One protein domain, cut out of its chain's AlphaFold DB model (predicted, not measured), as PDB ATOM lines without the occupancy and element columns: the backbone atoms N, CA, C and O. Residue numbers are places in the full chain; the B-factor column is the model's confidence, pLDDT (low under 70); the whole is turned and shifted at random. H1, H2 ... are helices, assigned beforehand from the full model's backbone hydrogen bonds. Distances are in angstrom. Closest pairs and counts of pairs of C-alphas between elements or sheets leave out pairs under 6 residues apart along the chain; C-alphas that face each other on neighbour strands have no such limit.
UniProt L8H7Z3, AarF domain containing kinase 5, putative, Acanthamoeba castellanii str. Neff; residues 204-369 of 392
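This is residues 204 to 369 of the 392 residues of the protein "AarF domain containing kinase 5, putative" of Acanthamoeba castellanii str. Neff (UniProt L8H7Z3). H1 lies between H2 and H7, and H8 packs on the far side of H7, while H3 stands crosswise at H2. H4, H5 and H6 are set loosely round H3, near it but touching no helix, and residues 336 to 343 stick out. The printed part has 166 residues with eight named helices, H1 to H8 in order, and no named strand: all helix. It is compact, with a radius of gyration of the C-alphas of 16.9 A, and spans 51 by 41 by 34 A.

H1, residues 204 to 217, and H2, residues 220 to 229, form a helical hairpin at a shallow tilt of 21 degrees; their closest C-alphas, of Leu 211 and Tyr 226, are 5.4 A apart. H3, residues 236 to 244, touches H2 about perpendicular, at 84 degrees, closest at the C-alphas of Ser 227 and His 236, 5.4 A. H4, residues 265 to 274, H5, residues 280 to 290, and H6, residues 293 to 312, are each close to H3 but not clearly touching; the closest C-alphas of H3 and H6, of Leu 243 and Leu 299, are 7.3 A apart. H7, residues 320 to 333, touches H1 at a steep tilt of 56 degrees, closest at the C-alphas of Cys 209 and Ala 328, 4.3 A. H8, residues 342 to 369, forms a helical hairpin with H7 at a shallow tilt of 22 degrees, touching it with residues 344 to 355 alone; the closest C-alphas, of Tyr 333 and Gly 348, are 4.8 A apart. The packing is part aligned, part crossed: 2 of 4 touching pairs are at a shallow tilt. Every O i to N i+4 pair is within hydrogen-bond range in H1 to H6 and H8, and 9 of 10 in H7.

H1 begins at C-alpha 204, (14.330, 15.478, -0.713). H6 is 29.5 A long and H8 40.5 A, ending at C-alpha 369, (-18.437, 11.298, -22.303).

The two C-alphas farthest apart, of Arg 278 and Leu 342, are 51.8 A apart. The printed part has no cut; the link from H3 to H4 is long, 20 residues. The pLDDT is under 70 at residues 245 to 279, 314 to 318, 335 to 340 and 366.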
ATOM      1  N   PHE A 204      15.648  14.914  -1.018       94.12
ATOM      2  CA  PHE A 204      14.330  15.478  -0.713       94.12
ATOM      3  C   PHE A 204      13.561  15.854  -1.989       94.12
ATOM      4  O   PHE A 204      12.418  15.435  -2.188       94.12
ATOM      5  N   ARG A 205      14.200  16.595  -2.902       94.94
ATOM      6  CA  ARG A 205      13.597  17.010  -4.175       94.94
ATOM      7  C   ARG A 205      13.150  15.814  -5.017       94.94
ATOM      8  O   ARG A 205      12.045  15.819  -5.556       94.94
ATOM      9  N   LEU A 206      13.990  14.784  -5.137       93.75
ATOM     10  CA  LEU A 206      13.664  13.575  -5.897       93.75
ATOM     11  C   LEU A 206      12.524  12.780  -5.253       93.75
ATOM     12  O   LEU A 206      11.630  12.324  -5.970       93.75
ATOM     13  N   ASP A 207      12.514  12.649  -3.926       95.00
ATOM     14  CA  ASP A 207      11.403  12.032  -3.198       95.00
ATOM     15  C   ASP A 207      10.104  12.834  -3.413       95.00
ATOM     16  O   ASP A 207       9.045  12.239  -3.619       95.00
ATOM     17  N   TYR A 208      10.179  14.170  -3.491       94.75
ATOM     18  CA  TYR A 208       9.043  15.051  -3.796       94.75
ATOM     19  C   TYR A 208       8.505  14.850  -5.211       94.75
ATOM     20  O   TYR A 208       7.301  14.659  -5.406       94.75
ATOM     21  N   CYS A 209       9.390  14.786  -6.202       94.44
ATOM     22  CA  CYS A 209       9.020  14.439  -7.568       94.44
ATOM     23  C   CYS A 209       8.360  13.048  -7.651       94.44
ATOM     24  O   CYS A 209       7.363  12.853  -8.355       94.44
ATOM     25  N   HIS A 210       8.902  12.066  -6.930       93.75
ATOM     26  CA  HIS A 210       8.355  10.716  -6.903       93.75
ATOM     27  C   HIS A 210       6.989  10.639  -6.220       93.75
ATOM     28  O   HIS A 210       6.112   9.944  -6.740       93.75
ATOM     29  N   LEU A 211       6.790  11.365  -5.119       93.06
ATOM     30  CA  LEU A 211       5.500  11.478  -4.449       93.06
ATOM     31  C   LEU A 211       4.440  12.036  -5.404       93.06
ATOM     32  O   LEU A 211       3.401  11.411  -5.596       93.06
ATOM     33  N   TRP A 212       4.723  13.151  -6.081       91.56
ATOM     34  CA  TRP A 212       3.791  13.743  -7.046       91.56
ATOM     35  C   TRP A 212       3.481  12.815  -8.225       91.56
ATOM     36  O   TRP A 212       2.320  12.681  -8.618       91.56
ATOM     37  N   LYS A 213       4.484  12.100  -8.752       88.69
ATOM     38  CA  LYS A 213       4.263  11.053  -9.764       88.69
ATOM     39  C   LYS A 213       3.371   9.928  -9.222       88.69
ATOM     40  O   LYS A 213       2.505   9.440  -9.950       88.69
ATOM     41  N   ALA A 214       3.572   9.499  -7.978       88.88
ATOM     42  CA  ALA A 214       2.800   8.431  -7.346       88.88
ATOM     43  C   ALA A 214       1.338   8.835  -7.122       88.88
ATOM     44  O   ALA A 214       0.443   8.099  -7.533       88.88
ATOM     45  N   ILE A 215       1.107  10.032  -6.576       84.31
ATOM     46  CA  ILE A 215      -0.225  10.622  -6.392       84.31
ATOM     47  C   ILE A 215      -0.951  10.696  -7.736       84.31
ATOM     48  O   ILE A 215      -2.082  10.231  -7.860       84.31
ATOM     49  N   PHE A 216      -0.288  11.222  -8.770       81.06
ATOM     50  CA  PHE A 216      -0.880  11.334 -10.101       81.06
ATOM     51  C   PHE A 216      -1.214   9.967 -10.719       81.06
ATOM     52  O   PHE A 216      -2.263   9.797 -11.335       81.06
ATOM     53  N   THR A 217      -0.326   8.981 -10.568       79.06
ATOM     54  CA  THR A 217      -0.520   7.635 -11.135       79.06
ATOM     55  C   THR A 217      -1.407   6.722 -10.287       79.06
ATOM     56  O   THR A 217      -1.693   5.609 -10.724       79.06
ATOM     57  N   GLY A 218      -1.837   7.162  -9.101       75.94
ATOM     58  CA  GLY A 218      -2.615   6.351  -8.162       75.94
ATOM     59  C   GLY A 218      -1.827   5.192  -7.537       75.94
ATOM     60  O   GLY A 218      -2.428   4.221  -7.080       75.94
ATOM     61  N   ASN A 219      -0.490   5.253  -7.523       84.06
ATOM     62  CA  ASN A 219       0.345   4.203  -6.936       84.06
ATOM     63  C   ASN A 219       0.415   4.364  -5.407       84.06
ATOM     64  O   ASN A 219       1.252   5.109  -4.901       84.06
ATOM     65  N   ARG A 220      -0.458   3.650  -4.688       83.81
ATOM     66  CA  ARG A 220      -0.601   3.749  -3.225       83.81
ATOM     67  C   ARG A 220       0.671   3.393  -2.460       83.81
ATOM     68  O   ARG A 220       1.074   4.165  -1.600       83.81
ATOM     69  N   GLU A 221       1.336   2.295  -2.818       88.69
ATOM     70  CA  GLU A 221       2.587   1.873  -2.165       88.69
ATOM     71  C   GLU A 221       3.679   2.942  -2.300       88.69
ATOM     72  O   GLU A 221       4.417   3.235  -1.360       88.69
ATOM     73  N   ALA A 222       3.774   3.570  -3.475       89.56
ATOM     74  CA  ALA A 222       4.717   4.658  -3.687       89.56
ATOM     75  C   ALA A 222       4.310   5.928  -2.918       89.56
ATOM     76  O   ALA A 222       5.186   6.582  -2.355       89.56
ATOM     77  N   VAL A 223       3.016   6.266  -2.858       88.56
ATOM     78  CA  VAL A 223       2.524   7.389  -2.041       88.56
ATOM     79  C   VAL A 223       2.895   7.181  -0.577       88.56
ATOM     80  O   VAL A 223       3.497   8.075   0.009       88.56
ATOM     81  N   GLU A 224       2.624   6.007  -0.008       90.38
ATOM     82  CA  GLU A 224       2.992   5.674   1.372       90.38
ATOM     83  C   GLU A 224       4.506   5.804   1.585       90.38
ATOM     84  O   GLU A 224       4.958   6.541   2.462       90.38
ATOM     85  N   LYS A 225       5.307   5.162   0.724       94.00
ATOM     86  CA  LYS A 225       6.771   5.179   0.815       94.00
ATOM     87  C   LYS A 225       7.348   6.596   0.829       94.00
ATOM     88  O   LYS A 225       8.192   6.896   1.674       94.00
ATOM     89  N   TYR A 226       6.957   7.445  -0.123       93.62
ATOM     90  CA  TYR A 226       7.530   8.791  -0.243       93.62
ATOM     91  C   TYR A 226       6.926   9.776   0.762       93.62
ATOM     92  O   TYR A 226       7.633  10.672   1.208       93.62
ATOM     93  N   SER A 227       5.680   9.568   1.199       91.06
ATOM     94  CA  SER A 227       5.088  10.335   2.304       91.06
ATOM     95  C   SER A 227       5.823  10.057   3.618       91.06
ATOM     96  O   SER A 227       6.229  10.993   4.305       91.06
ATOM     97  N   ARG A 228       6.096   8.781   3.936       91.31
ATOM     98  CA  ARG A 228       6.843   8.397   5.146       91.31
ATOM     99  C   ARG A 228       8.252   9.004   5.159       91.31
ATOM    100  O   ARG A 228       8.689   9.502   6.189       91.31
ATOM    101  N   ARG A 229       8.934   9.045   4.005       91.44
ATOM    102  CA  ARG A 229      10.253   9.699   3.852       91.44
ATOM    103  C   ARG A 229      10.243  11.206   4.114       91.44
ATOM    104  O   ARG A 229      11.278  11.746   4.473       91.44
ATOM    105  N   MET A 230       9.102  11.869   3.945       89.50
ATOM    106  CA  MET A 230       8.944  13.305   4.203       89.50
ATOM    107  C   MET A 230       8.472  13.624   5.622       89.50
ATOM    108  O   MET A 230       8.144  14.774   5.909       89.50
ATOM    109  N   GLY A 231       8.412  12.616   6.496       87.50
ATOM    110  CA  GLY A 231       7.954  12.786   7.871       87.50
ATOM    111  C   GLY A 231       6.439  12.704   8.036       87.50
ATOM    112  O   GLY A 231       5.930  13.053   9.092       87.50
ATOM    113  N   ALA A 232       5.699  12.213   7.031       84.81
ATOM    114  CA  ALA A 232       4.250  12.051   7.158       84.81
ATOM    115  C   ALA A 232       3.828  10.849   8.031       84.81
ATOM    116  O   ALA A 232       2.644  10.691   8.324       84.81
ATOM    117  N   GLY A 233       4.777   9.984   8.411       84.06
ATOM    118  CA  GLY A 233       4.508   8.773   9.187       84.06
ATOM    119  C   GLY A 233       3.454   7.883   8.525       84.06
ATOM    120  O   GLY A 233       3.515   7.622   7.321       84.06
ATOM    121  N   GLU A 234       2.474   7.455   9.318       82.19
ATOM    122  CA  GLU A 234       1.338   6.639   8.868       82.19
ATOM    123  C   GLU A 234       0.195   7.483   8.269       82.19
ATOM    124  O   GLU A 234      -0.753   6.950   7.699       82.19
ATOM    125  N   HIS A 235       0.294   8.816   8.309       83.50
ATOM    126  CA  HIS A 235      -0.768   9.739   7.888       83.50
ATOM    127  C   HIS A 235      -0.700  10.099   6.397       83.50
ATOM    128  O   HIS A 235      -1.054  11.210   5.991       83.50
ATOM    129  N   HIS A 236      -0.243   9.173   5.550       83.00
ATOM    130  CA  HIS A 236       0.034   9.429   4.131       83.00
ATOM    131  C   HIS A 236      -1.201   9.891   3.333       83.00
ATOM    132  O   HIS A 236      -1.069  10.655   2.370       83.00
ATOM    133  N   GLU A 237      -2.407   9.456   3.719       75.25
ATOM    134  CA  GLU A 237      -3.647   9.848   3.043       75.25
ATOM    135  C   GLU A 237      -3.975  11.321   3.287       75.25
ATOM    136  O   GLU A 237      -4.094  12.098   2.339       75.25
ATOM    137  N   ILE A 238      -4.039  11.718   4.560       77.38
ATOM    138  CA  ILE A 238      -4.286  13.102   4.982       77.38
ATOM    139  C   ILE A 238      -3.177  14.013   4.458       77.38
ATOM    140  O   ILE A 238      -3.452  15.090   3.931       77.38
ATOM    141  N   PHE A 239      -1.927  13.559   4.526       82.06
ATOM    142  CA  PHE A 239      -0.787  14.292   4.001       82.06
ATOM    143  C   PHE A 239      -0.918  14.587   2.498       82.06
ATOM    144  O   PHE A 239      -0.714  15.721   2.064       82.06
ATOM    145  N   SER A 240      -1.348  13.607   1.700       80.19
ATOM    146  CA  SER A 240      -1.598  13.811   0.269       80.19
ATOM    147  C   SER A 240      -2.740  14.798   0.011       80.19
ATOM    148  O   SER A 240      -2.665  15.585  -0.937       80.19
ATOM    149  N   VAL A 241      -3.776  14.808   0.858       76.69
ATOM    150  CA  VAL A 241      -4.864  15.795   0.783       76.69
ATOM    151  C   VAL A 241      -4.358  17.197   1.115       76.69
ATOM    152  O   VAL A 241      -4.686  18.138   0.398       76.69
ATOM    153  N   ILE A 242      -3.523  17.353   2.146       78.31
ATOM    154  CA  ILE A 242      -2.903  18.641   2.502       78.31
ATOM    155  C   ILE A 242      -2.033  19.153   1.350       78.31
ATOM    156  O   ILE A 242      -2.094  20.329   0.998       78.31
ATOM    157  N   LEU A 243      -1.253  18.262   0.735       80.69
ATOM    158  CA  LEU A 243      -0.323  18.613  -0.331       80.69
ATOM    159  C   LEU A 243      -1.032  19.041  -1.621       80.69
ATOM    160  O   LEU A 243      -0.622  19.995  -2.281       80.69
ATOM    161  N   THR A 244      -2.082  18.314  -1.999       77.25
ATOM    162  CA  THR A 244      -2.760  18.490  -3.292       77.25
ATOM    163  C   THR A 244      -4.010  19.358  -3.204       77.25
ATOM    164  O   THR A 244      -4.505  19.814  -4.233       77.25
ATOM    165  N   PHE A 245      -4.538  19.566  -1.992       68.81
ATOM    166  CA  PHE A 245      -5.886  20.078  -1.736       68.81
ATOM    167  C   PHE A 245      -6.987  19.284  -2.457       68.81
ATOM    168  O   PHE A 245      -8.056  19.822  -2.749       68.81
ATOM    169  N   ARG A 246      -6.736  18.002  -2.753       67.81
ATOM    170  CA  ARG A 246      -7.679  17.093  -3.408       67.81
ATOM    171  C   ARG A 246      -7.848  15.834  -2.564       67.81
ATOM    172  O   ARG A 246      -6.859  15.342  -2.024       67.81
ATOM    173  N   PRO A 247      -9.067  15.280  -2.456       58.09
ATOM    174  CA  PRO A 247      -9.219  13.956  -1.878       58.09
ATOM    175  C   PRO A 247      -8.476  12.949  -2.765       58.09
ATOM    176  O   PRO A 247      -8.556  13.021  -3.994       58.09
ATOM    177  N   LEU A 248      -7.756  12.008  -2.154       55.28
ATOM    178  CA  LEU A 248      -7.254  10.844  -2.877       55.28
ATOM    179  C   LEU A 248      -8.469  10.041  -3.354       55.28
ATOM    180  O   LEU A 248      -9.193   9.467  -2.542       55.28
ATOM    181  N   ASP A 249      -8.733  10.042  -4.661       51.84
ATOM    182  CA  ASP A 249      -9.790   9.206  -5.226       51.84
ATOM    183  C   ASP A 249      -9.426   7.732  -4.987       51.84
ATOM    184  O   ASP A 249      -8.375   7.247  -5.413       51.84
ATOM    185  N   THR A 250     -10.282   7.025  -4.253       42.47
ATOM    186  CA  THR A 250     -10.127   5.599  -3.945       42.47
ATOM    187  C   THR A 250     -10.509   4.704  -5.133       42.47
ATOM    188  O   THR A 250     -10.294   3.492  -5.060       42.47
ATOM    189  N   GLY A 251     -11.013   5.279  -6.236       43.41
ATOM    190  CA  GLY A 251     -11.351   4.596  -7.486       43.41
ATOM    191  C   GLY A 251     -10.201   4.429  -8.497       43.41
ATOM    192  O   GLY A 251      -9.126   5.014  -8.386       43.41
ATOM    193  N   LYS A 252     -10.446   3.621  -9.544       38.03
ATOM    194  CA  LYS A 252      -9.476   3.248 -10.605       38.03
ATOM    195  C   LYS A 252      -9.032   4.406 -11.521       38.03
ATOM    196  O   LYS A 252      -8.208   4.187 -12.406       38.03
ATOM    197  N   THR A 253      -9.586   5.606 -11.357       40.94
ATOM    198  CA  THR A 253      -9.423   6.742 -12.281       40.94
ATOM    199  C   THR A 253      -8.381   7.777 -11.858       40.94
ATOM    200  O   THR A 253      -7.963   8.572 -12.697       40.94
ATOM    201  N   GLY A 254      -7.884   7.725 -10.619       45.69
ATOM    202  CA  GLY A 254      -6.869   8.651 -10.115       45.69
ATOM    203  C   GLY A 254      -7.369  10.103  -9.956       45.69
ATOM    204  O   GLY A 254      -8.333  10.521 -10.594       45.69
ATOM    205  N   PRO A 255      -6.698  10.926  -9.128       49.53
ATOM    206  CA  PRO A 255      -7.121  12.297  -8.781       49.53
ATOM    207  C   PRO A 255      -7.038  13.330  -9.933       49.53
ATOM    208  O   PRO A 255      -7.247  14.530  -9.727       49.53
ATOM    209  N   ALA A 256      -6.725  12.882 -11.153       45.31
ATOM    210  CA  ALA A 256      -6.298  13.697 -12.289       45.31
ATOM    211  C   ALA A 256      -7.404  14.522 -12.976       45.31
ATOM    212  O   ALA A 256      -7.090  15.254 -13.909       45.31
ATOM    213  N   LEU A 257      -8.675  14.412 -12.562       45.81
ATOM    214  CA  LEU A 257      -9.801  14.848 -13.404       45.81
ATOM    215  C   LEU A 257     -10.736  15.912 -12.851       45.81
ATOM    216  O   LEU A 257     -11.641  16.349 -13.559       45.81
ATOM    217  N   VAL A 258     -10.523  16.377 -11.629       47.22
ATOM    218  CA  VAL A 258     -11.308  17.500 -11.124       47.22
ATOM    219  C   VAL A 258     -10.646  18.784 -11.618       47.22
ATOM    220  O   VAL A 258      -9.503  19.053 -11.254       47.22
ATOM    221  N   LYS A 259     -11.317  19.569 -12.470       44.38
ATOM    222  CA  LYS A 259     -10.853  20.933 -12.775       44.38
ATOM    223  C   LYS A 259     -10.807  21.737 -11.473       44.38
ATOM    224  O   LYS A 259     -11.709  21.604 -10.651       44.38
ATOM    225  N   ASP A 260      -9.811  22.609 -11.303       44.69
ATOM    226  CA  ASP A 260      -9.693  23.478 -10.113       44.69
ATOM    227  C   ASP A 260     -10.972  24.324  -9.885       44.69
ATOM    228  O   ASP A 260     -11.333  24.603  -8.742       44.69
ATOM    229  N   SER A 261     -11.710  24.651 -10.955       39.28
ATOM    230  CA  SER A 261     -13.002  25.355 -10.925       39.28
ATOM    231  C   SER A 261     -14.209  24.509 -10.486       39.28
ATOM    232  O   SER A 261     -15.281  25.057 -10.250       39.28
ATOM    233  N   GLU A 262     -14.067  23.188 -10.391       43.09
ATOM    234  CA  GLU A 262     -15.147  22.241 -10.086       43.09
ATOM    235  C   GLU A 262     -14.759  21.315  -8.933       43.09
ATOM    236  O   GLU A 262     -15.064  20.122  -8.947       43.09
ATOM    237  N   MET A 263     -14.100  21.839  -7.893       51.12
ATOM    238  CA  MET A 263     -14.065  21.103  -6.633       51.12
ATOM    239  C   MET A 263     -15.513  20.971  -6.155       51.12
ATOM    240  O   MET A 263     -16.101  21.921  -5.633       51.12
ATOM    241  N   SER A 264     -16.118  19.811  -6.424       51.12
ATOM    242  CA  SER A 264     -17.520  19.560  -6.116       51.12
ATOM    243  C   SER A 264     -17.758  19.912  -4.655       51.12
ATOM    244  O   SER A 264     -16.942  19.589  -3.787       51.12
ATOM    245  N   VAL A 265     -18.890  20.550  -4.352       50.69
ATOM    246  CA  VAL A 265     -19.299  20.836  -2.969       50.69
ATOM    247  C   VAL A 265     -19.196  19.571  -2.102       50.69
ATOM    248  O   VAL A 265     -18.871  19.666  -0.921       50.69
ATOM    249  N   ALA A 266     -19.386  18.384  -2.692       50.94
ATOM    250  CA  ALA A 266     -19.177  17.093  -2.043       50.94
ATOM    251  C   ALA A 266     -17.707  16.817  -1.668       50.94
ATOM    252  O   ALA A 266     -17.453  16.347  -0.568       50.94
ATOM    253  N   GLN A 267     -16.739  17.151  -2.523       55.69
ATOM    254  CA  GLN A 267     -15.306  16.991  -2.240       55.69
ATOM    255  C   GLN A 267     -14.820  17.993  -1.196       55.69
ATOM    256  O   GLN A 267     -14.107  17.611  -0.275       55.69
ATOM    257  N   VAL A 268     -15.264  19.253  -1.269       57.88
ATOM    258  CA  VAL A 268     -14.987  20.242  -0.212       57.88
ATOM    259  C   VAL A 268     -15.598  19.786   1.114       57.88
ATOM    260  O   VAL A 268     -14.972  19.937   2.160       57.88
ATOM    261  N   ARG A 269     -16.810  19.217   1.095       59.31
ATOM    262  CA  ARG A 269     -17.440  18.628   2.286       59.31
ATOM    263  C   ARG A 269     -16.673  17.413   2.799       59.31
ATOM    264  O   ARG A 269     -16.519  17.341   4.008       59.31
ATOM    265  N   LEU A 270     -16.176  16.540   1.922       61.41
ATOM    266  CA  LEU A 270     -15.385  15.356   2.272       61.41
ATOM    267  C   LEU A 270     -14.038  15.741   2.894       61.41
ATOM    268  O   LEU A 270     -13.705  15.264   3.972       61.41
ATOM    269  N   ILE A 271     -13.310  16.677   2.276       63.88
ATOM    270  CA  ILE A 271     -12.091  17.248   2.864       63.88
ATOM    271  C   ILE A 271     -12.447  17.860   4.222       63.88
ATOM    272  O   ILE A 271     -11.845  17.535   5.234       63.88
ATOM    273  N   ARG A 272     -13.481  18.706   4.296       63.69
ATOM    274  CA  ARG A 272     -13.890  19.330   5.562       63.69
ATOM    275  C   ARG A 272     -14.442  18.353   6.599       63.69
ATOM    276  O   ARG A 272     -14.527  18.764   7.751       63.69
ATOM    277  N   SER A 273     -14.910  17.163   6.228       66.00
ATOM    278  CA  SER A 273     -15.352  16.139   7.178       66.00
ATOM    279  C   SER A 273     -14.152  15.364   7.701       66.00
ATOM    280  O   SER A 273     -14.028  15.247   8.911       66.00
ATOM    281  N   GLN A 274     -13.221  14.974   6.822       63.50
ATOM    282  CA  GLN A 274     -11.942  14.362   7.202       63.50
ATOM    283  C   GLN A 274     -11.127  15.283   8.127       63.50
ATOM    284  O   GLN A 274     -10.580  14.842   9.128       63.50
ATOM    285  N   MET A 275     -11.120  16.593   7.856       63.66
ATOM    286  CA  MET A 275     -10.396  17.589   8.664       63.66
ATOM    287  C   MET A 275     -11.145  17.993   9.953       63.66
ATOM    288  O   MET A 275     -10.597  18.732  10.765       63.66
ATOM    289  N   ARG A 276     -12.413  17.583  10.138       64.06
ATOM    290  CA  ARG A 276     -13.225  17.915  11.333       64.06
ATOM    291  C   ARG A 276     -13.218  16.843  12.410       64.06
ATOM    292  O   ARG A 276     -13.806  17.058  13.470       64.06
ATOM    293  N   GLU A 277     -12.600  15.701  12.151       63.81
ATOM    294  CA  GLU A 277     -12.448  14.666  13.164       63.81
ATOM    295  C   GLU A 277     -11.578  15.192  14.314       63.81
ATOM    296  O   GLU A 277     -10.589  15.888  14.085       63.81
ATOM    297  N   ARG A 278     -11.936  14.878  15.570       54.62
ATOM    298  CA  ARG A 278     -11.202  15.348  16.765       54.62
ATOM    299  C   ARG A 278      -9.714  14.969  16.742       54.62
ATOM    300  O   ARG A 278      -8.913  15.671  17.344       54.62
ATOM    301  N   ASN A 279      -9.351  13.923  16.004       67.00
ATOM    302  CA  ASN A 279      -7.970  13.477  15.844       67.00
ATOM    303  C   ASN A 279      -7.176  14.323  14.839       67.00
ATOM    304  O   ASN A 279      -5.955  14.240  14.829       67.00
ATOM    305  N   PHE A 280      -7.822  15.154  14.014       70.94
ATOM    306  CA  PHE A 280      -7.126  15.935  12.990       70.94
ATOM    307  C   PHE A 280      -6.129  16.933  13.588       70.94
ATOM    308  O   PHE A 280      -5.060  17.130  13.024       70.94
ATOM    309  N   GLN A 281      -6.446  17.536  14.739       70.75
ATOM    310  CA  GLN A 281      -5.504  18.417  15.435       70.75
ATOM    311  C   GLN A 281      -4.248  17.651  15.862       70.75
ATOM    312  O   GLN A 281      -3.149  18.107  15.574       70.75
ATOM    313  N   THR A 282      -4.409  16.466  16.455       74.75
ATOM    314  CA  THR A 282      -3.294  15.589  16.841       74.75
ATOM    315  C   THR A 282      -2.476  15.151  15.629       74.75
ATOM    316  O   THR A 282      -1.259  15.288  15.635       74.75
ATOM    317  N   VAL A 283      -3.140  14.717  14.553       75.88
ATOM    318  CA  VAL A 283      -2.486  14.332  13.292       75.88
ATOM    319  C   VAL A 283      -1.710  15.502  12.694       75.88
ATOM    320  O   VAL A 283      -0.578  15.335  12.255       75.88
ATOM    321  N   LEU A 284      -2.294  16.703  12.674       75.25
ATOM    322  CA  LEU A 284      -1.628  17.888  12.150       75.25
ATOM    323  C   LEU A 284      -0.421  18.274  13.011       75.25
ATOM    324  O   LEU A 284       0.611  18.632  12.452       75.25
ATOM    325  N   SER A 285      -0.531  18.180  14.337       76.19
ATOM    326  CA  SER A 285       0.591  18.398  15.253       76.19
ATOM    327  C   SER A 285       1.722  17.399  15.006       76.19
ATOM    328  O   SER A 285       2.852  17.827  14.793       76.19
ATOM    329  N   GLU A 286       1.421  16.101  14.929       78.94
ATOM    330  CA  GLU A 286       2.408  15.053  14.630       78.94
ATOM    331  C   GLU A 286       3.063  15.248  13.257       78.94
ATOM    332  O   GLU A 286       4.273  15.064  13.110       78.94
ATOM    333  N   LEU A 287       2.282  15.642  12.245       80.62
ATOM    334  CA  LEU A 287       2.805  15.975  10.925       80.62
ATOM    335  C   LEU A 287       3.745  17.176  11.004       80.62
ATOM    336  O   LEU A 287       4.849  17.102  10.490       80.62
ATOM    337  N   LEU A 288       3.344  18.278  11.638       77.62
ATOM    338  CA  LEU A 288       4.175  19.483  11.723       77.62
ATOM    339  C   LEU A 288       5.464  19.263  12.527       77.62
ATOM    340  O   LEU A 288       6.474  19.890  12.215       77.62
ATOM    341  N   GLU A 289       5.436  18.384  13.528       79.00
ATOM    342  CA  GLU A 289       6.600  18.048  14.349       79.00
ATOM    343  C   GLU A 289       7.618  17.179  13.593       79.00
ATOM    344  O   GLU A 289       8.821  17.423  13.675       79.00
ATOM    345  N   ASN A 290       7.144  16.197  12.819       82.38
ATOM    346  CA  ASN A 290       8.007  15.222  12.140       82.38
ATOM    347  C   ASN A 290       8.362  15.593  10.693       82.38
ATOM    348  O   ASN A 290       9.267  14.994  10.107       82.38
ATOM    349  N   MET A 291       7.643  16.539  10.088       82.25
ATOM    350  CA  MET A 291       7.807  16.902   8.683       82.25
ATOM    351  C   MET A 291       9.149  17.580   8.412       82.25
ATOM    352  O   MET A 291       9.612  18.438   9.166       82.25
ATOM    353  N   ASP A 292       9.753  17.242   7.271       83.75
ATOM    354  CA  ASP A 292      10.965  17.917   6.810       83.75
ATOM    355  C   ASP A 292      10.708  19.431   6.673       83.75
ATOM    356  O   ASP A 292       9.765  19.871   6.009       83.75
ATOM    357  N   ARG A 293      11.570  20.262   7.271       81.75
ATOM    358  CA  ARG A 293      11.457  21.730   7.219       81.75
ATOM    359  C   ARG A 293      11.441  22.267   5.783       81.75
ATOM    360  O   ARG A 293      10.817  23.291   5.511       81.75
ATOM    361  N   GLN A 294      12.084  21.568   4.851       89.06
ATOM    362  CA  GLN A 294      12.077  21.896   3.425       89.06
ATOM    363  C   GLN A 294      10.683  21.783   2.799       89.06
ATOM    364  O   GLN A 294      10.335  22.536   1.890       89.06
ATOM    365  N   LEU A 295       9.855  20.872   3.304       87.50
ATOM    366  CA  LEU A 295       8.482  20.705   2.852       87.50
ATOM    367  C   LEU A 295       7.579  21.826   3.358       87.50
ATOM    368  O   LEU A 295       6.743  22.308   2.596       87.50
ATOM    369  N   LEU A 296       7.786  22.305   4.588       84.06
ATOM    370  CA  LEU A 296       7.085  23.489   5.102       84.06
ATOM    371  C   LEU A 296       7.335  24.708   4.210       84.06
ATOM    372  O   LEU A 296       6.399  25.449   3.897       84.06
ATOM    373  N   LEU A 297       8.575  24.872   3.740       87.44
ATOM    374  CA  LEU A 297       8.918  25.910   2.777       87.44
ATOM    375  C   LEU A 297       8.127  25.748   1.472       87.44
ATOM    376  O   LEU A 297       7.482  26.695   1.026       87.44
ATOM    377  N   VAL A 298       8.131  24.549   0.885       90.56
ATOM    378  CA  VAL A 298       7.389  24.260  -0.353       90.56
ATOM    379  C   VAL A 298       5.887  24.519  -0.181       90.56
ATOM    380  O   VAL A 298       5.268  25.143  -1.043       90.56
ATOM    381  N   LEU A 299       5.295  24.089   0.936       87.44
ATOM    382  CA  LEU A 299       3.880  24.311   1.248       87.44
ATOM    383  C   LEU A 299       3.555  25.803   1.392       87.44
ATOM    384  O   LEU A 299       2.563  26.266   0.823       87.44
ATOM    385  N   ARG A 300       4.397  26.571   2.099       86.94
ATOM    386  CA  ARG A 300       4.253  28.031   2.217       86.94
ATOM    387  C   ARG A 300       4.307  28.693   0.844       86.94
ATOM    388  O   ARG A 300       3.387  29.437   0.505       86.94
ATOM    389  N   THR A 301       5.331  28.396   0.044       87.81
ATOM    390  CA  THR A 301       5.492  28.963  -1.301       87.81
ATOM    391  C   THR A 301       4.286  28.633  -2.180       87.81
ATOM    392  O   THR A 301       3.686  29.539  -2.751       87.81
ATOM    393  N   ASN A 302       3.838  27.374  -2.222       86.94
ATOM    394  CA  ASN A 302       2.661  26.976  -3.004       86.94
ATOM    395  C   ASN A 302       1.386  27.723  -2.582       86.94
ATOM    396  O   ASN A 302       0.585  28.108  -3.437       86.94
ATOM    397  N   ASN A 303       1.194  27.952  -1.280       84.19
ATOM    398  CA  ASN A 303       0.047  28.704  -0.772       84.19
ATOM    399  C   ASN A 303       0.097  30.188  -1.165       84.19
ATOM    400  O   ASN A 303      -0.933  30.733  -1.563       84.19
ATOM    401  N   LEU A 304       1.273  30.823  -1.121       85.75
ATOM    402  CA  LEU A 304       1.452  32.206  -1.579       85.75
ATOM    403  C   LEU A 304       1.150  32.334  -3.076       85.75
ATOM    404  O   LEU A 304       0.339  33.168  -3.471       85.75
ATOM    405  N   ILE A 305       1.709  31.445  -3.902       87.06
ATOM    406  CA  ILE A 305       1.468  31.445  -5.352       87.06
ATOM    407  C   ILE A 305      -0.001  31.211  -5.681       87.06
ATOM    408  O   ILE A 305      -0.565  31.899  -6.530       87.06
ATOM    409  N   ARG A 306      -0.657  30.291  -4.971       83.75
ATOM    410  CA  ARG A 306      -2.100  30.081  -5.092       83.75
ATOM    411  C   ARG A 306      -2.890  31.357  -4.794       83.75
ATOM    412  O   ARG A 306      -3.869  31.606  -5.489       83.75
ATOM    413  N   SER A 307      -2.503  32.129  -3.778       84.50
ATOM    414  CA  SER A 307      -3.169  33.399  -3.471       84.50
ATOM    415  C   SER A 307      -3.031  34.385  -4.628       84.50
ATOM    416  O   SER A 307      -4.033  34.916  -5.087       84.50
ATOM    417  N   ILE A 308      -1.818  34.548  -5.165       86.75
ATOM    418  CA  ILE A 308      -1.548  35.466  -6.284       86.75
ATOM    419  C   ILE A 308      -2.336  35.059  -7.535       86.75
ATOM    420  O   ILE A 308      -2.939  35.901  -8.193       86.75
ATOM    421  N   ILE A 309      -2.360  33.764  -7.864       84.94
ATOM    422  CA  ILE A 309      -3.119  33.241  -9.010       84.94
ATOM    423  C   ILE A 309      -4.615  33.493  -8.833       84.94
ATOM    424  O   ILE A 309      -5.276  33.919  -9.775       84.94
ATOM    425  N   LYS A 310      -5.144  33.272  -7.627       82.75
ATOM    426  CA  LYS A 310      -6.557  33.518  -7.329       82.75
ATOM    427  C   LYS A 310      -6.940  34.980  -7.578       82.75
ATOM    428  O   LYS A 310      -8.022  35.225  -8.095       82.75
ATOM    429  N   ASP A 311      -6.058  35.920  -7.248       81.69
ATOM    430  CA  ASP A 311      -6.302  37.351  -7.455       81.69
ATOM    431  C   ASP A 311      -6.245  37.753  -8.947       81.69
ATOM    432  O   ASP A 311      -6.828  38.762  -9.339       81.69
ATOM    433  N   LEU A 312      -5.585  36.957  -9.800       82.25
ATOM    434  CA  LEU A 312      -5.532  37.156 -11.258       82.25
ATOM    435  C   LEU A 312      -6.723  36.540 -12.011       82.25
ATOM    436  O   LEU A 312      -7.028  36.957 -13.133       82.25
ATOM    437  N   GLU A 313      -7.363  35.519 -11.438       70.94
ATOM    438  CA  GLU A 313      -8.376  34.690 -12.094       70.94
ATOM    439  C   GLU A 313      -9.815  35.109 -11.732       70.94
ATOM    440  O   GLU A 313     -10.507  34.446 -10.960       70.94
ATOM    441  N   GLU A 314     -10.343  36.140 -12.393       55.19
ATOM    442  CA  GLU A 314     -11.798  36.293 -12.551       55.19
ATOM    443  C   GLU A 314     -12.294  35.344 -13.667       55.19
ATOM    444  O   GLU A 314     -12.504  35.751 -14.808       55.19
ATOM    445  N   GLY A 315     -12.446  34.044 -13.369       46.03
ATOM    446  CA  GLY A 315     -13.283  33.143 -14.188       46.03
ATOM    447  C   GLY A 315     -12.618  31.997 -14.969       46.03
ATOM    448  O   GLY A 315     -13.263  31.425 -15.848       46.03
ATOM    449  N   GLY A 316     -11.383  31.584 -14.665       50.97
ATOM    450  CA  GLY A 316     -10.826  30.370 -15.278       50.97
ATOM    451  C   GLY A 316      -9.578  29.843 -14.583       50.97
ATOM    452  O   GLY A 316      -8.571  30.531 -14.567       50.97
ATOM    453  N   SER A 317      -9.641  28.609 -14.074       59.31
ATOM    454  CA  SER A 317      -8.575  28.026 -13.257       59.31
ATOM    455  C   SER A 317      -7.430  27.429 -14.079       59.31
ATOM    456  O   SER A 317      -7.665  26.550 -14.920       59.31
ATOM    457  N   VAL A 318      -6.189  27.821 -13.791       63.84
ATOM    458  CA  VAL A 318      -4.992  27.026 -14.101       63.84
ATOM    459  C   VAL A 318      -5.122  25.656 -13.429       63.84
ATOM    460  O   VAL A 318      -5.379  25.567 -12.230       63.84
ATOM    461  N   ASP A 319      -4.938  24.567 -14.182       74.94
ATOM    462  CA  ASP A 319      -4.920  23.220 -13.599       74.94
ATOM    463  C   ASP A 319      -3.582  22.980 -12.889       74.94
ATOM    464  O   ASP A 319      -2.630  22.412 -13.438       74.94
ATOM    465  N   ARG A 320      -3.491  23.496 -11.660       79.62
ATOM    466  CA  ARG A 320      -2.254  23.493 -10.878       79.62
ATOM    467  C   ARG A 320      -1.783  22.073 -10.590       79.62
ATOM    468  O   ARG A 320      -0.596  21.785 -10.707       79.62
ATOM    469  N   PHE A 321      -2.706  21.159 -10.311       81.88
ATOM    470  CA  PHE A 321      -2.370  19.761 -10.064       81.88
ATOM    471  C   PHE A 321      -1.626  19.133 -11.254       81.88
ATOM    472  O   PHE A 321      -0.566  18.527 -11.075       81.88
ATOM    473  N   LEU A 322      -2.129  19.331 -12.478       81.75
ATOM    474  CA  LEU A 322      -1.477  18.810 -13.681       81.75
ATOM    475  C   LEU A 322      -0.126  19.470 -13.961       81.75
ATOM    476  O   LEU A 322       0.813  18.793 -14.381       81.75
ATOM    477  N   VAL A 323      -0.004  20.779 -13.733       87.19
ATOM    478  CA  VAL A 323       1.278  21.480 -13.889       87.19
ATOM    479  C   VAL A 323       2.315  20.926 -12.908       87.19
ATOM    480  O   VAL A 323       3.408  20.566 -13.340       87.19
ATOM    481  N   MET A 324       1.967  20.746 -11.630       90.19
ATOM    482  CA  MET A 324       2.877  20.153 -10.644       90.19
ATOM    483  C   MET A 324       3.288  18.728 -11.035       90.19
ATOM    484  O   MET A 324       4.473  18.407 -11.009       90.19
ATOM    485  N   ALA A 325       2.350  17.890 -11.492       88.62
ATOM    486  CA  ALA A 325       2.657  16.535 -11.957       88.62
ATOM    487  C   ALA A 325       3.608  16.517 -13.174       88.62
ATOM    488  O   ALA A 325       4.547  15.715 -13.211       88.62
ATOM    489  N   ARG A 326       3.418  17.424 -14.145       89.00
ATOM    490  CA  ARG A 326       4.326  17.585 -15.298       89.00
ATOM    491  C   ARG A 326       5.739  17.925 -14.859       89.00
ATOM    492  O   ARG A 326       6.695  17.276 -15.288       89.00
ATOM    493  N   TYR A 327       5.872  18.922 -13.990       92.62
ATOM    494  CA  TYR A 327       7.175  19.361 -13.509       92.62
ATOM    495  C   TYR A 327       7.830  18.343 -12.578       92.62
ATOM    496  O   TYR A 327       9.043  18.185 -12.655       92.62
ATOM    497  N   ALA A 328       7.064  17.576 -11.802       93.19
ATOM    498  CA  ALA A 328       7.576  16.450 -11.027       93.19
ATOM    499  C   ALA A 328       8.216  15.383 -11.929       93.19
ATOM    500  O   ALA A 328       9.339  14.945 -11.683       93.19
ATOM    501  N   ILE A 329       7.549  14.997 -13.022       90.38
ATOM    502  CA  ILE A 329       8.111  14.037 -13.986       90.38
ATOM    503  C   ILE A 329       9.333  14.628 -14.685       90.38
ATOM    504  O   ILE A 329      10.350  13.943 -14.797       90.38
ATOM    505  N   ARG A 330       9.273  15.900 -15.102       89.88
ATOM    506  CA  ARG A 330      10.435  16.607 -15.657       89.88
ATOM    507  C   ARG A 330      11.598  16.580 -14.665       89.88
ATOM    508  O   ARG A 330      12.691  16.186 -15.050       89.88
ATOM    509  N   GLY A 331      11.360  16.891 -13.395       90.50
ATOM    510  CA  GLY A 331      12.354  16.903 -12.321       90.50
ATOM    511  C   GLY A 331      13.058  15.563 -12.097       90.50
ATOM    512  O   GLY A 331      14.263  15.541 -11.872       90.50
ATOM    513  N   LEU A 332      12.356  14.432 -12.255       89.38
ATOM    514  CA  LEU A 332      12.965  13.094 -12.135       89.38
ATOM    515  C   LEU A 332      14.014  12.791 -13.212       89.38
ATOM    516  O   LEU A 332      14.892  11.953 -13.001       89.38
ATOM    517  N   TYR A 333      13.897  13.416 -14.384       82.00
ATOM    518  CA  TYR A 333      14.711  13.074 -15.553       82.00
ATOM    519  C   TYR A 333      15.467  14.262 -16.156       82.00
ATOM    520  O   TYR A 333      16.181  14.096 -17.147       82.00
ATOM    521  N   HIS A 334      15.337  15.447 -15.563       70.12
ATOM    522  CA  HIS A 334      16.014  16.661 -15.981       70.12
ATOM    523  C   HIS A 334      17.084  17.026 -14.954       70.12
ATOM    524  O   HIS A 334      16.798  17.287 -13.790       70.12
ATOM    525  N   ARG A 335      18.338  17.064 -15.404       63.25
ATOM    526  CA  ARG A 335      19.445  17.676 -14.672       63.25
ATOM    527  C   ARG A 335      20.091  18.668 -15.625       63.25
ATOM    528  O   ARG A 335      20.381  18.307 -16.763       63.25
ATOM    529  N   HIS A 336      20.253  19.905 -15.168       53.72
ATOM    530  CA  HIS A 336      20.840  20.984 -15.967       53.72
ATOM    531  C   HIS A 336      22.329  20.734 -16.259       53.72
ATOM    532  O   HIS A 336      22.871  21.227 -17.244       53.72
ATOM    533  N   ASP A 337      22.972  19.909 -15.431       51.41
ATOM    534  CA  ASP A 337      24.327  19.434 -15.653       51.41
ATOM    535  C   ASP A 337      24.328  18.234 -16.607       51.41
ATOM    536  O   ASP A 337      23.621  17.248 -16.374       51.41
ATOM    537  N   ASN A 338      25.187  18.265 -17.630       51.12
ATOM    538  CA  ASN A 338      25.408  17.205 -18.636       51.12
ATOM    539  C   ASN A 338      25.866  15.840 -18.054       51.12
ATOM    540  O   ASN A 338      26.288  14.952 -18.789       51.12
ATOM    541  N   SER A 339      25.769  15.645 -16.738       54.12
ATOM    542  CA  SER A 339      26.153  14.441 -15.999       54.12
ATOM    543  C   SER A 339      25.153  13.281 -16.106       54.12
ATOM    544  O   SER A 339      25.448  12.174 -15.652       54.12
ATOM    545  N   LEU A 340      23.965  13.481 -16.693       61.84
ATOM    546  CA  LEU A 340      23.023  12.381 -16.915       61.84
ATOM    547  C   LEU A 340      23.423  11.539 -18.131       61.84
ATOM    548  O   LEU A 340      23.445  12.014 -19.266       61.84
ATOM    549  N   SER A 341      23.619  10.242 -17.897       71.44
ATOM    550  CA  SER A 341      23.800   9.239 -18.950       71.44
ATOM    551  C   SER A 341      22.662   9.304 -19.987       71.44
ATOM    552  O   SER A 341      21.488   9.347 -19.603       71.44
ATOM    553  N   LEU A 342      22.989   9.225 -21.284       75.50
ATOM    554  CA  LEU A 342      22.044   9.182 -22.417       75.50
ATOM    555  C   LEU A 342      20.794   8.295 -22.193       75.50
ATOM    556  O   LEU A 342      19.689   8.771 -22.464       75.50
ATOM    557  N   PRO A 343      20.894   7.073 -21.622       79.12
ATOM    558  CA  PRO A 343      19.727   6.222 -21.366       79.12
ATOM    559  C   PRO A 343      18.700   6.845 -20.417       79.12
ATOM    560  O   PRO A 343      17.496   6.664 -20.595       79.12
ATOM    561  N   ARG A 344      19.150   7.605 -19.409       73.25
ATOM    562  CA  ARG A 344      18.251   8.291 -18.469       73.25
ATOM    563  C   ARG A 344      17.519   9.449 -19.141       73.25
ATOM    564  O   ARG A 344      16.332   9.620 -18.888       73.25
ATOM    565  N   ARG A 345      18.189  10.185 -20.034       74.69
ATOM    566  CA  ARG A 345      17.566  11.259 -20.826       74.69
ATOM    567  C   ARG A 345      16.491  10.704 -21.758       74.69
ATOM    568  O   ARG A 345      15.379  11.221 -21.769       74.69
ATOM    569  N   LEU A 346      16.793   9.614 -22.468       80.19
ATOM    570  CA  LEU A 346      15.821   8.920 -23.321       80.19
ATOM    571  C   LEU A 346      14.629   8.408 -22.510       80.19
ATOM    572  O   LEU A 346      13.486   8.624 -22.900       80.19
ATOM    573  N   ARG A 347      14.880   7.797 -21.344       82.06
ATOM    574  CA  ARG A 347      13.811   7.369 -20.433       82.06
ATOM    575  C   ARG A 347      12.942   8.543 -19.980       82.06
ATOM    576  O   ARG A 347      11.730   8.387 -19.913       82.06
ATOM    577  N   GLY A 348      13.543   9.703 -19.720       78.19
ATOM    578  CA  GLY A 348      12.816  10.929 -19.406       78.19
ATOM    579  C   GLY A 348      11.885  11.376 -20.519       78.19
ATOM    580  O   GLY A 348      10.713  11.621 -20.261       78.19
ATOM    581  N   VAL A 349      12.378  11.414 -21.759       80.94
ATOM    582  CA  VAL A 349      11.547  11.738 -22.928       80.94
ATOM    583  C   VAL A 349      10.394  10.745 -23.051       80.94
ATOM    584  O   VAL A 349       9.248  11.165 -23.146       80.94
ATOM    585  N   VAL A 350      10.668   9.440 -22.959       83.69
ATOM    586  CA  VAL A 350       9.638   8.393 -23.043       83.69
ATOM    587  C   VAL A 350       8.576   8.547 -21.950       83.69
ATOM    588  O   VAL A 350       7.385   8.481 -22.244       83.69
ATOM    589  N   GLU A 351       8.978   8.760 -20.696       82.81
ATOM    590  CA  GLU A 351       8.041   8.911 -19.577       82.81
ATOM    591  C   GLU A 351       7.219  10.202 -19.684       82.81
ATOM    592  O   GLU A 351       6.013  10.162 -19.442       82.81
ATOM    593  N   SER A 352       7.824  11.315 -20.112       81.88
ATOM    594  CA  SER A 352       7.107  12.566 -20.385       81.88
ATOM    595  C   SER A 352       6.120  12.412 -21.544       81.88
ATOM    596  O   SER A 352       4.962  12.796 -21.414       81.88
ATOM    597  N   THR A 353       6.517  11.780 -22.653       82.38
ATOM    598  CA  THR A 353       5.615  11.508 -23.785       82.38
ATOM    599  C   THR A 353       4.474  10.582 -23.377       82.38
ATOM    600  O   THR A 353       3.325  10.819 -23.736       82.38
ATOM    601  N   LYS A 354       4.756   9.544 -22.582       84.06
ATOM    602  CA  LYS A 354       3.735   8.641 -22.039       84.06
ATOM    603  C   LYS A 354       2.761   9.374 -21.119       84.06
ATOM    604  O   LYS A 354       1.570   9.069 -21.134       84.06
ATOM    605  N   PHE A 355       3.256  10.308 -20.311       80.81
ATOM    606  CA  PHE A 355       2.425  11.154 -19.464       80.81
ATOM    607  C   PHE A 355       1.504  12.052 -20.299       80.81
ATOM    608  O   PHE A 355       0.293  12.018 -20.094       80.81
ATOM    609  N   GLU A 356       2.043  12.769 -21.288       81.50
ATOM    610  CA  GLU A 356       1.244  13.629 -22.173       81.50
ATOM    611  C   GLU A 356       0.216  12.824 -22.979       81.50
ATOM    612  O   GLU A 356      -0.952  13.201 -23.052       81.50
ATOM    613  N   ALA A 357       0.597  11.653 -23.499       81.88
ATOM    614  CA  ALA A 357      -0.325  10.758 -24.194       81.88
ATOM    615  C   ALA A 357      -1.473  10.293 -23.282       81.88
ATOM    616  O   ALA A 357      -2.630  10.287 -23.700       81.88
ATOM    617  N   ARG A 358      -1.184   9.947 -22.018       81.06
ATOM    618  CA  ARG A 358      -2.222   9.601 -21.033       81.06
ATOM    619  C   ARG A 358      -3.174  10.767 -20.787       81.06
ATOM    620  O   ARG A 358      -4.377  10.534 -20.766       81.06
ATOM    621  N   LEU A 359      -2.665  11.991 -20.638       77.62
ATOM    622  CA  LEU A 359      -3.510  13.177 -20.470       77.62
ATOM    623  C   LEU A 359      -4.398  13.429 -21.690       77.62
ATOM    624  O   LEU A 359      -5.582  13.706 -21.530       77.62
ATOM    625  N   GLN A 360      -3.857  13.298 -22.902       78.19
ATOM    626  CA  GLN A 360      -4.625  13.480 -24.135       78.19
ATOM    627  C   GLN A 360      -5.720  12.423 -24.297       78.19
ATOM    628  O   GLN A 360      -6.858  12.775 -24.596       78.19
ATOM    629  N   ILE A 361      -5.408  11.148 -24.041       80.19
ATOM    630  CA  ILE A 361      -6.395  10.057 -24.069       80.19
ATOM    631  C   ILE A 361      -7.495  10.318 -23.041       80.19
ATOM    632  O   ILE A 361      -8.677  10.216 -23.354       80.19
ATOM    633  N   LEU A 362      -7.119  10.683 -21.819       70.62
ATOM    634  CA  LEU A 362      -8.070  10.931 -20.744       70.62
ATOM    635  C   LEU A 362      -8.963  12.146 -21.041       70.62
ATOM    636  O   LEU A 362     -10.176  12.088 -20.851       70.62
ATOM    637  N   SER A 363      -8.376  13.216 -21.585       71.50
ATOM    638  CA  SER A 363      -9.105  14.382 -22.086       71.50
ATOM    639  C   SER A 363     -10.093  13.978 -23.179       71.50
ATOM    640  O   SER A 363     -11.265  14.341 -23.101       71.50
ATOM    641  N   LEU A 364      -9.671  13.175 -24.159       76.31
ATOM    642  CA  LEU A 364     -10.545  12.672 -25.219       76.31
ATOM    643  C   LEU A 364     -11.720  11.871 -24.645       76.31
ATOM    644  O   LEU A 364     -12.859  12.110 -25.032       76.31
ATOM    645  N   VAL A 365     -11.467  10.973 -23.687       75.25
ATOM    646  CA  VAL A 365     -12.514  10.184 -23.016       75.25
ATOM    647  C   VAL A 365     -13.535  11.089 -22.327       75.25
ATOM    648  O   VAL A 365     -14.736  10.863 -22.468       75.25
ATOM    649  N   ILE A 366     -13.094  12.143 -21.633       69.69
ATOM    650  CA  ILE A 366     -14.004  13.113 -21.009       69.69
ATOM    651  C   ILE A 366     -14.826  13.856 -22.055       69.69
ATOM    652  O   ILE A 366     -16.036  13.982 -21.885       69.69
ATOM    653  N   HIS A 367     -14.201  14.339 -23.130       73.25
ATOM    654  CA  HIS A 367     -14.921  15.039 -24.194       73.25
ATOM    655  C   HIS A 367     -15.956  14.124 -24.857       73.25
ATOM    656  O   HIS A 367     -17.079  14.560 -25.094       73.25
ATOM    657  N   LEU A 368     -15.617  12.854 -25.092       77.75
ATOM    658  CA  LEU A 368     -16.546  11.848 -25.610       77.75
ATOM    659  C   LEU A 368     -17.691  11.572 -24.631       77.75
ATOM    660  O   LEU A 368     -18.842  11.506 -25.055       77.75
ATOM    661  N   TYR A 369     -17.409  11.468 -23.330       75.50
ATOM    662  CA  TYR A 369     -18.437  11.298 -22.303       75.50
ATOM    663  C   TYR A 369     -19.367  12.515 -22.218       75.50
ATOM    664  O   TYR A 369     -20.580  12.357 -22.217       75.50
TER     665      TYR A 369